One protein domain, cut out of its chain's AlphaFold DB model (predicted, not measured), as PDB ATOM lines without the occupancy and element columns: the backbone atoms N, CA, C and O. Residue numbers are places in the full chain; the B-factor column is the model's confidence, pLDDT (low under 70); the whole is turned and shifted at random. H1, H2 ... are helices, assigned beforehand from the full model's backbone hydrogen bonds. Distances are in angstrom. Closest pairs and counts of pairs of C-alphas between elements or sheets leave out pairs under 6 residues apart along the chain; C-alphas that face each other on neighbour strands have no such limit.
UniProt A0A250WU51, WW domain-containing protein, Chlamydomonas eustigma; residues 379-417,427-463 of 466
ATOM      1  N   TRP A 379     -29.931  60.917  55.475       93.88
ATOM      2  CA  TRP A 379     -28.714  61.647  55.831       93.88
ATOM      3  C   TRP A 379     -28.206  62.506  54.662       93.88
ATOM      4  O   TRP A 379     -28.004  63.711  54.835       93.88
ATOM      5  N   LEU A 380     -28.097  61.932  53.456       93.31
ATOM      6  CA  LEU A 380     -27.697  62.651  52.237       93.31
ATOM      7  C   LEU A 380     -28.673  63.787  51.894       93.31
ATOM      8  O   LEU A 380     -28.258  64.881  51.507       93.31
ATOM      9  N   GLU A 381     -29.978  63.552  52.033       92.69
ATOM     10  CA  GLU A 381     -31.007  64.564  51.796       92.69
ATOM     11  C   GLU A 381     -30.939  65.718  52.795       92.69
ATOM     12  O   GLU A 381     -31.079  66.876  52.406       92.69
ATOM     13  N   ASN A 382     -30.703  65.425  54.070       91.62
ATOM     14  CA  ASN A 382     -30.551  66.463  55.080       91.62
ATOM     15  C   ASN A 382     -29.324  67.336  54.776       91.62
ATOM     16  O   ASN A 382     -29.435  68.553  54.633       91.62
ATOM     17  N   HIS A 383     -28.170  66.705  54.550       90.44
ATOM     18  CA  HIS A 383     -26.919  67.402  54.249       90.44
ATOM     19  C   HIS A 383     -27.002  68.220  52.956       90.44
ATOM     20  O   HIS A 383     -26.533  69.358  52.896       90.44
ATOM     21  N   SER A 384     -27.645  67.678  51.920       91.38
ATOM     22  CA  SER A 384     -27.872  68.406  50.670       91.38
ATOM     23  C   SER A 384     -28.793  69.612  50.847       91.38
ATOM     24  O   SER A 384     -28.471  70.681  50.328       91.38
ATOM     25  N   LYS A 385     -29.900  69.489  51.594       91.12
ATOM     26  CA  LYS A 385     -30.796  70.620  51.896       91.12
ATOM     27  C   LYS A 385     -30.048  71.745  52.600       91.12
ATOM     28  O   LYS A 385     -30.130  72.890  52.161       91.12
ATOM     29  N   LEU A 386     -29.273  71.409  53.626       90.50
ATOM     30  CA  LEU A 386     -28.513  72.380  54.409       90.50
ATOM     31  C   LEU A 386     -27.439  73.085  53.560       90.50
ATOM     32  O   LEU A 386     -27.333  74.312  53.580       90.50
ATOM     33  N   LEU A 387     -26.702  72.338  52.731       90.88
ATOM     34  CA  LEU A 387     -25.733  72.907  51.786       90.88
ATOM     35  C   LEU A 387     -26.381  73.820  50.742       90.88
ATOM     36  O   LEU A 387     -25.833  74.872  50.416       90.88
ATOM     37  N   LEU A 388     -27.536  73.429  50.201       92.25
ATOM     38  CA  LEU A 388     -28.267  74.227  49.218       92.25
ATOM     39  C   LEU A 388     -28.849  75.500  49.835       92.25
ATOM     40  O   LEU A 388     -28.825  76.545  49.185       92.25
ATOM     41  N   GLN A 389     -29.319  75.437  51.081       93.31
ATOM     42  CA  GLN A 389     -29.757  76.611  51.830       93.31
ATOM     43  C   GLN A 389     -28.589  77.573  52.051       93.31
ATOM     44  O   GLN A 389     -28.683  78.737  51.674       93.31
ATOM     45  N   LEU A 390     -27.452  77.078  52.552       92.62
ATOM     46  CA  LEU A 390     -26.256  77.894  52.747       92.62
ATOM     47  C   LEU A 390     -25.768  78.516  51.432       92.62
ATOM     48  O   LEU A 390     -25.460  79.705  51.375       92.62
ATOM     49  N   LYS A 391     -25.753  77.732  50.351       93.56
ATOM     50  CA  LYS A 391     -25.453  78.216  49.001       93.56
ATOM     51  C   LYS A 391     -26.396  79.352  48.599       93.56
ATOM     52  O   LYS A 391     -25.925  80.387  48.142       93.56
ATOM     53  N   SER A 392     -27.706  79.177  48.775       93.81
ATOM     54  CA  SER A 392     -28.711  80.200  48.467       93.81
ATOM     55  C   SER A 392     -28.504  81.474  49.291       93.81
ATOM     56  O   SER A 392     -28.538  82.572  48.732       93.81
ATOM     57  N   ASP A 393     -28.214  81.341  50.588       94.12
ATOM     58  CA  ASP A 393     -27.934  82.465  51.483       94.12
ATOM     59  C   ASP A 393     -26.727  83.274  50.985       94.12
ATOM     60  O   ASP A 393     -26.811  84.497  50.849       94.12
ATOM     61  N   ILE A 394     -25.624  82.601  50.635       93.81
ATOM     62  CA  ILE A 394     -24.414  83.257  50.116       93.81
ATOM     63  C   ILE A 394     -24.697  83.954  48.780       93.81
ATOM     64  O   ILE A 394     -24.308  85.107  48.593       93.81
ATOM     65  N   ILE A 395     -25.408  83.292  47.862       93.44
ATOM     66  CA  ILE A 395     -25.782  83.875  46.566       93.44
ATOM     67  C   ILE A 395     -26.627  85.133  46.769       93.44
ATOM     68  O   ILE A 395     -26.358  86.159  46.143       93.44
ATOM     69  N   SER A 396     -27.614  85.081  47.668       93.88
ATOM     70  CA  SER A 396     -28.473  86.227  47.978       93.88
ATOM     71  C   SER A 396     -27.679  87.421  48.516       93.88
ATOM     72  O   SER A 396     -28.028  88.571  48.247       93.88
ATOM     73  N   GLU A 397     -26.582  87.166  49.235       95.19
ATOM     74  CA  GLU A 397     -25.702  88.214  49.734       95.19
ATOM     75  C   GLU A 397     -24.800  88.777  48.631       95.19
ATOM     76  O   GLU A 397     -24.702  89.994  48.501       95.19
ATOM     77  N   ILE A 398     -24.198  87.926  47.794       93.69
ATOM     78  CA  ILE A 398     -23.336  88.350  46.676       93.69
ATOM     79  C   ILE A 398     -24.114  89.190  45.655       93.69
ATOM     80  O   ILE A 398     -23.601  90.195  45.154       93.69
ATOM     81  N   LEU A 399     -25.367  88.827  45.364       93.25
ATOM     82  CA  LEU A 399     -26.204  89.544  44.395       93.25
ATOM     83  C   LEU A 399     -26.463  91.010  44.778       93.25
ATOM     84  O   LEU A 399     -26.732  91.817  43.888       93.25
ATOM     85  N   LYS A 400     -26.308  91.384  46.056       94.69
ATOM     86  CA  LYS A 400     -26.394  92.784  46.518       94.69
ATOM     87  C   LYS A 400     -25.254  93.651  45.982       94.69
ATOM     88  O   LYS A 400     -25.427  94.857  45.846       94.69
ATOM     89  N   TYR A 401     -24.112  93.043  45.663       93.38
ATOM     90  CA  TYR A 401     -22.904  93.730  45.202       93.38
ATOM     91  C   TYR A 401     -22.656  93.538  43.701       93.38
ATOM     92  O   TYR A 401     -22.110  94.427  43.050       93.38
ATOM     93  N   LYS A 402     -23.069  92.394  43.132       87.81
ATOM     94  CA  LYS A 402     -22.769  92.027  41.736       87.81
ATOM     95  C   LYS A 402     -23.966  91.388  41.003       87.81
ATOM     96  O   LYS A 402     -23.925  90.205  40.667       87.81
ATOM     97  N   PRO A 403     -25.025  92.150  40.675       76.44
ATOM     98  CA  PRO A 403     -26.263  91.585  40.126       76.44
ATOM     99  C   PRO A 403     -26.141  91.037  38.691       76.44
ATOM    100  O   PRO A 403     -26.951  90.210  38.286       76.44
ATOM    101  N   LYS A 404     -25.158  91.488  37.894       71.06
ATOM    102  CA  LYS A 404     -25.109  91.222  36.438       71.06
ATOM    103  C   LYS A 404     -24.097  90.172  35.973       71.06
ATOM    104  O   LYS A 404     -24.108  89.829  34.796       71.06
ATOM    105  N   SER A 405     -23.237  89.645  36.842       67.25
ATOM    106  CA  SER A 405     -22.175  88.717  36.416       67.25
ATOM    107  C   SER A 405     -22.061  87.483  37.308       67.25
ATOM    108  O   SER A 405     -20.958  86.990  37.547       67.25
ATOM    109  N   PHE A 406     -23.179  87.020  37.862       70.19
ATOM    110  CA  PHE A 406     -23.167  85.765  38.593       70.19
ATOM    111  C   PHE A 406     -22.927  84.625  37.597       70.19
ATOM    112  O   PHE A 406     -23.707  84.432  36.659       70.19
ATOM    113  N   GLU A 407     -21.813  83.911  37.751       75.31
ATOM    114  CA  GLU A 407     -21.448  82.836  36.838       75.31
ATOM    115  C   GLU A 407     -22.529  81.750  36.850       75.31
ATOM    116  O   GLU A 407     -22.777  81.092  37.863       75.31
ATOM    117  N   LYS A 408     -23.158  81.511  35.692       72.00
ATOM    118  CA  LYS A 408     -24.198  80.478  35.526       72.00
ATOM    119  C   LYS A 408     -23.723  79.084  35.967       72.00
ATOM    120  O   LYS A 408     -24.534  78.256  36.371       72.00
ATOM    121  N   ASN A 409     -22.412  78.845  35.944       66.75
ATOM    122  CA  ASN A 409     -21.786  77.589  36.358       66.75
ATOM    123  C   ASN A 409     -21.922  77.301  37.858       66.75
ATOM    124  O   ASN A 409     -21.868  76.139  38.263       66.75
ATOM    125  N   VAL A 410     -22.135  78.328  38.682       70.81
ATOM    126  CA  VAL A 410     -22.305  78.163  40.127       70.81
ATOM    127  C   VAL A 410     -23.748  77.803  40.488       70.81
ATOM    128  O   VAL A 410     -23.991  77.145  41.495       70.81
ATOM    129  N   ALA A 411     -24.720  78.132  39.634       70.19
ATOM    130  CA  ALA A 411     -26.123  77.760  39.833       70.19
ATOM    131  C   ALA A 411     -26.409  76.274  39.530       70.19
ATOM    132  O   ALA A 411     -27.402  75.726  40.002       70.19
ATOM    133  N   PHE A 412     -25.541  75.602  38.769       80.12
ATOM    134  CA  PHE A 412     -25.728  74.200  38.404       80.12
ATOM    135  C   PHE A 412     -25.511  73.277  39.610       80.12
ATOM    136  O   PHE A 412     -24.484  73.373  40.267       80.12
ATOM    137  N   ASN A 413     -26.432  72.352  39.877       79.62
ATOM    138  CA  ASN A 413     -26.283  71.334  40.920       79.62
ATOM    139  C   ASN A 413     -26.061  69.968  40.260       79.62
ATOM    140  O   ASN A 413     -26.938  69.458  39.561       79.62
ATOM    141  N   ARG A 414     -24.888  69.360  40.469       75.19
ATOM    142  CA  ARG A 414     -24.582  68.034  39.916       75.19
ATOM    143  C   ARG A 414     -25.356  66.961  40.687       75.19
ATOM    144  O   ARG A 414     -25.247  66.885  41.907       75.19
ATOM    145  N   GLY A 415     -26.120  66.138  39.970       64.38
ATOM    146  CA  GLY A 415     -26.870  65.017  40.552       64.38
ATOM    147  C   GLY A 415     -28.327  65.321  40.922       64.38
ATOM    148  O   GLY A 415     -29.094  64.399  41.169       64.38
ATOM    149  N   ASN A 416     -28.770  66.582  40.848       58.41
ATOM    150  CA  ASN A 416     -30.138  66.968  41.226       58.41
ATOM    151  C   ASN A 416     -31.188  66.769  40.113       58.41
ATOM    152  O   ASN A 416     -32.117  67.558  39.966       58.41
ATOM    153  N   GLY A 417     -31.036  65.715  39.312       46.94
ATOM    154  CA  GLY A 417     -31.937  65.431  38.200       46.94
ATOM    155  C   GLY A 417     -31.446  65.992  36.873       46.94
ATOM    156  O   GLY A 417     -32.075  66.867  36.281       46.94
ATOM    157  N   VAL A 427     -33.925  61.209  42.136       77.19
ATOM    158  CA  VAL A 427     -33.662  60.104  43.062       77.19
ATOM    159  C   VAL A 427     -33.148  60.674  44.383       77.19
ATOM    160  O   VAL A 427     -32.215  61.482  44.395       77.19
ATOM    161  N   GLN A 428     -33.765  60.253  45.487       83.75
ATOM    162  CA  GLN A 428     -33.347  60.613  46.840       83.75
ATOM    163  C   GLN A 428     -31.859  60.302  47.044       83.75
ATOM    164  O   GLN A 428     -31.381  59.235  46.655       83.75
ATOM    165  N   GLY A 429     -31.111  61.247  47.619       84.56
ATOM    166  CA  GLY A 429     -29.667  61.099  47.826       84.56
ATOM    167  C   GLY A 429     -28.812  61.124  46.548       84.56
ATOM    168  O   GLY A 429     -27.685  60.639  46.569       84.56
ATOM    169  N   GLY A 430     -29.319  61.658  45.429       89.44
ATOM    170  CA  GLY A 430     -28.568  61.770  44.170       89.44
ATOM    171  C   GLY A 430     -27.636  62.986  44.053       89.44
ATOM    172  O   GLY A 430     -26.853  63.066  43.107       89.44
ATOM    173  N   LEU A 431     -27.699  63.953  44.977       91.62
ATOM    174  CA  LEU A 431     -26.859  65.156  44.928       91.62
ATOM    175  C   LEU A 431     -25.407  64.824  45.306       91.62
ATOM    176  O   LEU A 431     -25.146  64.302  46.385       91.62
ATOM    177  N   CYS A 432     -24.452  65.216  44.462       92.56
ATOM    178  CA  CYS A 432     -23.036  65.122  44.808       92.56
ATOM    179  C   CYS A 432     -22.676  66.217  45.825       92.56
ATOM    180  O   CYS A 432     -22.571  67.403  45.481       92.56
ATOM    181  N   LEU A 433     -22.487  65.816  47.086       92.69
ATOM    182  CA  LEU A 433     -22.195  66.744  48.174       92.69
ATOM    183  C   LEU A 433     -20.840  67.442  47.972       92.69
ATOM    184  O   LEU A 433     -20.789  68.662  48.106       92.69
ATOM    185  N   ARG A 434     -19.781  66.730  47.541       92.12
ATOM    186  CA  ARG A 434     -18.453  67.323  47.265       92.12
ATOM    187  C   ARG A 434     -18.538  68.501  46.303       92.12
ATOM    188  O   ARG A 434     -18.041  69.584  46.592       92.12
ATOM    189  N   PHE A 435     -19.219  68.302  45.178       90.81
ATOM    190  CA  PHE A 435     -19.376  69.347  44.170       90.81
ATOM    191  C   PHE A 435     -20.105  70.578  44.728       90.81
ATOM    192  O   PHE A 435     -19.764  71.713  44.402       90.81
ATOM    193  N   THR A 436     -21.095  70.363  45.593       91.62
ATOM    194  CA  THR A 436     -21.865  71.451  46.209       91.62
ATOM    195  C   THR A 436     -21.026  72.204  47.242       91.62
ATOM    196  O   THR A 436     -21.034  73.432  47.256       91.62
ATOM    197  N   VAL A 437     -20.237  71.486  48.045       91.12
ATOM    198  CA  VAL A 437     -19.265  72.056  48.990       91.12
ATOM    199  C   VAL A 437     -18.218  72.903  48.261       91.12
ATOM    200  O   VAL A 437     -17.955  74.033  48.664       91.12
ATOM    201  N   GLU A 438     -17.669  72.423  47.142       89.69
ATOM    202  CA  GLU A 438     -16.731  73.194  46.313       89.69
ATOM    203  C   GLU A 438     -17.350  74.491  45.777       89.69
ATOM    204  O   GLU A 438     -16.691  75.531  45.747       89.69
ATOM    205  N   GLN A 439     -18.618  74.453  45.360       91.31
ATOM    206  CA  GLN A 439     -19.334  75.650  44.918       91.31
ATOM    207  C   GLN A 439     -19.556  76.638  46.060       91.31
ATOM    208  O   GLN A 439     -19.309  77.828  45.882       91.31
ATOM    209  N   VAL A 440     -19.995  76.151  47.223       92.56
ATOM    210  CA  VAL A 440     -20.162  76.972  48.429       92.56
ATOM    211  C   VAL A 440     -18.836  77.621  48.816       92.56
ATOM    212  O   VAL A 440     -18.802  78.816  49.073       92.56
ATOM    213  N   HIS A 441     -17.733  76.877  48.778       89.88
ATOM    214  CA  HIS A 441     -16.409  77.409  49.080       89.88
ATOM    215  C   HIS A 441     -15.983  78.514  48.105       89.88
ATOM    216  O   HIS A 441     -15.528  79.568  48.541       89.88
ATOM    217  N   LYS A 442     -16.170  78.320  46.793       90.62
ATOM    218  CA  LYS A 442     -15.895  79.368  45.793       90.62
ATOM    219  C   LYS A 442     -16.726  80.626  46.048       90.62
ATOM    220  O   LYS A 442     -16.184  81.723  46.056       90.62
ATOM    221  N   LEU A 443     -18.015  80.456  46.338       92.44
ATOM    222  CA  LEU A 443     -18.900  81.568  46.674       92.44
ATOM    223  C   LEU A 443     -18.496  82.276  47.968       92.44
ATOM    224  O   LEU A 443     -18.587  83.495  48.053       92.44
ATOM    225  N   LEU A 444     -18.044  81.535  48.977       93.06
ATOM    226  CA  LEU A 444     -17.536  82.125  50.211       93.06
ATOM    227  C   LEU A 444     -16.285  82.969  49.946       93.06
ATOM    228  O   LEU A 444     -16.209  84.084  50.452       93.06
ATOM    229  N   LEU A 445     -15.349  82.490  49.119       91.12
ATOM    230  CA  LEU A 445     -14.184  83.281  48.712       91.12
ATOM    231  C   LEU A 445     -14.596  84.560  47.972       91.12
ATOM    232  O   LEU A 445     -14.063  85.628  48.261       91.12
ATOM    233  N   ASP A 446     -15.583  84.493  47.079       92.25
ATOM    234  CA  ASP A 446     -16.111  85.690  46.415       92.25
ATOM    235  C   ASP A 446     -16.745  86.656  47.426       92.25
ATOM    236  O   ASP A 446     -16.476  87.858  47.400       92.25
ATOM    237  N   LEU A 447     -17.547  86.145  48.368       94.06
ATOM    238  CA  LEU A 447     -18.180  86.954  49.409       94.06
ATOM    239  C   LEU A 447     -17.150  87.629  50.327       94.06
ATOM    240  O   LEU A 447     -17.375  88.766  50.742       94.06
ATOM    241  N   GLN A 448     -16.021  86.972  50.608       95.88
ATOM    242  CA  GLN A 448     -14.936  87.520  51.426       95.88
ATOM    243  C   GLN A 448     -14.420  88.858  50.878       95.88
ATOM    244  O   GLN A 448     -14.128  89.761  51.660       95.88
ATOM    245  N   HIS A 449     -14.371  89.018  49.551       94.44
ATOM    246  CA  HIS A 449     -13.924  90.255  48.904       94.44
ATOM    247  C   HIS A 449     -14.911  91.415  49.092       94.44
ATOM    248  O   HIS A 449     -14.499  92.571  49.123       94.44
ATOM    249  N   TYR A 450     -16.209  91.122  49.215       94.75
ATOM    250  CA  TYR A 450     -17.253  92.142  49.336       94.75
ATOM    251  C   TYR A 450     -17.615  92.461  50.788       94.75
ATOM    252  O   TYR A 450     -17.907  93.614  51.109       94.75
ATOM    253  N   ARG A 451     -17.653  91.449  51.668       96.12
ATOM    254  CA  ARG A 451     -18.094  91.607  53.059       96.12
ATOM    255  C   ARG A 451     -17.468  90.566  54.002       96.12
ATOM    256  O   ARG A 451     -18.110  89.550  54.293       96.12
ATOM    257  N   PRO A 452     -16.269  90.836  54.548       95.19
ATOM    258  CA  PRO A 452     -15.554  89.890  55.408       95.19
ATOM    259  C   PRO A 452     -16.346  89.502  56.669       95.19
ATOM    260  O   PRO A 452     -16.368  88.331  57.036       95.19
ATOM    261  N   ASP A 453     -17.101  90.428  57.271       95.50
ATOM    262  CA  ASP A 453     -17.880  90.138  58.488       95.50
ATOM    263  C   ASP A 453     -18.965  89.071  58.262       95.50
ATOM    264  O   ASP A 453     -19.214  88.208  59.104       95.50
ATOM    265  N   LYS A 454     -19.635  89.114  57.100       94.50
ATOM    266  CA  LYS A 454     -20.648  88.108  56.746       94.50
ATOM    267  C   LYS A 454     -20.027  86.814  56.264       94.50
ATOM    268  O   LYS A 454     -20.620  85.762  56.495       94.50
ATOM    269  N   PHE A 455     -18.869  86.894  55.615       94.19
ATOM    270  CA  PHE A 455     -18.080  85.718  55.300       94.19
ATOM    271  C   PHE A 455     -17.785  84.926  56.574       94.19
ATOM    272  O   PHE A 455     -18.161  83.765  56.620       94.19
ATOM    273  N   GLU A 456     -17.255  85.542  57.634       92.75
ATOM    274  CA  GLU A 456     -16.966  84.818  58.882       92.75
ATOM    275  C   GLU A 456     -18.232  84.239  59.532       92.75
ATOM    276  O   GLU A 456     -18.232  83.089  59.968       92.75
ATOM    277  N   LYS A 457     -19.357  84.970  59.506       92.88
ATOM    278  CA  LYS A 457     -20.646  84.461  60.014       92.88
ATOM    279  C   LYS A 457     -21.185  83.258  59.226       92.88
ATOM    280  O   LYS A 457     -21.787  82.361  59.806       92.88
ATOM    281  N   LEU A 458     -21.054  83.246  57.899       91.50
ATOM    282  CA  LEU A 458     -21.534  82.132  57.067       91.50
ATOM    283  C   LEU A 458     -20.530  80.978  57.024       91.50
ATOM    284  O   LEU A 458     -20.928  79.819  56.957       91.50
ATOM    285  N   ARG A 459     -19.237  81.286  57.112       89.12
ATOM    286  CA  ARG A 459     -18.154  80.315  57.231       89.12
ATOM    287  C   ARG A 459     -18.237  79.571  58.558       89.12
ATOM    288  O   ARG A 459     -18.058  78.359  58.560       89.12
ATOM    289  N   SER A 460     -18.564  80.247  59.661       86.44
ATOM    290  CA  SER A 460     -18.765  79.578  60.948       86.44
ATOM    291  C   SER A 460     -19.915  78.570  60.882       86.44
ATOM    292  O   SER A 460     -19.752  77.459  61.361       86.44
ATOM    293  N   ARG A 461     -21.010  78.853  60.161       85.50
ATOM    294  CA  ARG A 461     -22.085  77.864  59.920       85.50
ATOM    295  C   ARG A 461     -21.624  76.600  59.182       85.50
ATOM    296  O   ARG A 461     -22.320  75.598  59.249       85.50
ATOM    297  N   LEU A 462     -20.499  76.665  58.468       80.94
ATOM    298  CA  LEU A 462     -19.888  75.549  57.741       80.94
ATOM    299  C   LEU A 462     -18.826  74.817  58.591       80.94
ATOM    300  O   LEU A 462     -18.463  73.693  58.265       80.94
ATOM    301  N   LEU A 463     -18.323  75.449  59.660       64.81
ATOM    302  CA  LEU A 463     -17.141  75.039  60.436       64.81
ATOM    303  C   LEU A 463     -17.418  74.425  61.821       64.81
ATOM    304  O   LEU A 463     -16.476  74.161  62.561       64.81
TER     305      LEU A 463
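AT A GLANCE: This is residues 379 to 417 and 427 to 463 of the 466 residues of the protein "WW domain-containing protein" of Chlamydomonas eustigma (UniProt A0A250WU51). Two long helices, H1 and H3, lie side by side and run the same way; the shorter H4 folds back over the later part of H3 to make a three-helix bundle, and the stretch from residue 399 to 417, with the very short H2, runs back along the other side of the H1 and H3 pair, opposite H4. The printed part has 76 residues with four named helices, in the order H1, H2, H3, H4, and no named strand: the class is all helix. The whole is compact, with a radius of gyration of the C-alphas of 12.5 A. Its outline is only just flat, spanning 36 by 27 by 15 A along the three main axes.

IN THESE COORDINATES: H1, the longest helix, holds residues 379 to 398 and measures 28.7 A from first to last C-alpha, beginning with C-alpha 379 at (-28.714, 61.647, 55.831). H2 is residues 408 to 411, 5.4 A long. H3 holds residues 433 to 450 over 25.9 A, and its C-alpha 433 is at (-22.195, 66.744, 48.174). H4 holds residues 452 to 463 over 15.8 A and ends with C-alpha 463 at (-17.141, 75.039, 60.436).

HOW THE PARTS SIT: H1, H3 and H4 form the bundle, a group of helices set side by side. H1 and H3 touch, with the closest C-alphas, those of Lys 391 and Val 440, 5.5 A apart. They run the same way at a shallow tilt of 21 degrees. H3 and H4 are a helical hairpin, running opposite ways at a shallow tilt of 20 degrees. They touch through residues 444 to 448 of H3 and 454 to 459 of H4 alone, the closest C-alphas being those of Gln 448 and Phe 455, 5.3 A apart. H1 and H4 are close but not clearly touching, with the C-alphas of Ile 394 and Leu 458 closest at 7.6 A. They run opposite ways at a shallow tilt of 2 degrees. H2 and H3 are close but not clearly touching, the closest C-alphas being those of Val 410 and Gln 439, 6.2 A apart. H2 is near H1, and it is apart from H4. Every O i to N i+4 pair is within hydrogen-bond range in H1, against 12 of 14 in H3 and 6 of 8 in H4; H2 is too short for such a pair.

THE WHOLE: The two C-alphas farthest apart, those of Val 427 and Asp 453, are 37.3 A from each other. Residues 418 to 426 are not printed, and C-alphas 417 and 427 across this cut, in the link from H2 to H3, are 7.4 A apart. Of the links that are printed whole, H3 to H4 is tight and H1 to H2 is short. The mean pLDDT of the printed part is 87.0; residues 405, 409, 415 to 417 and 463 are under 70.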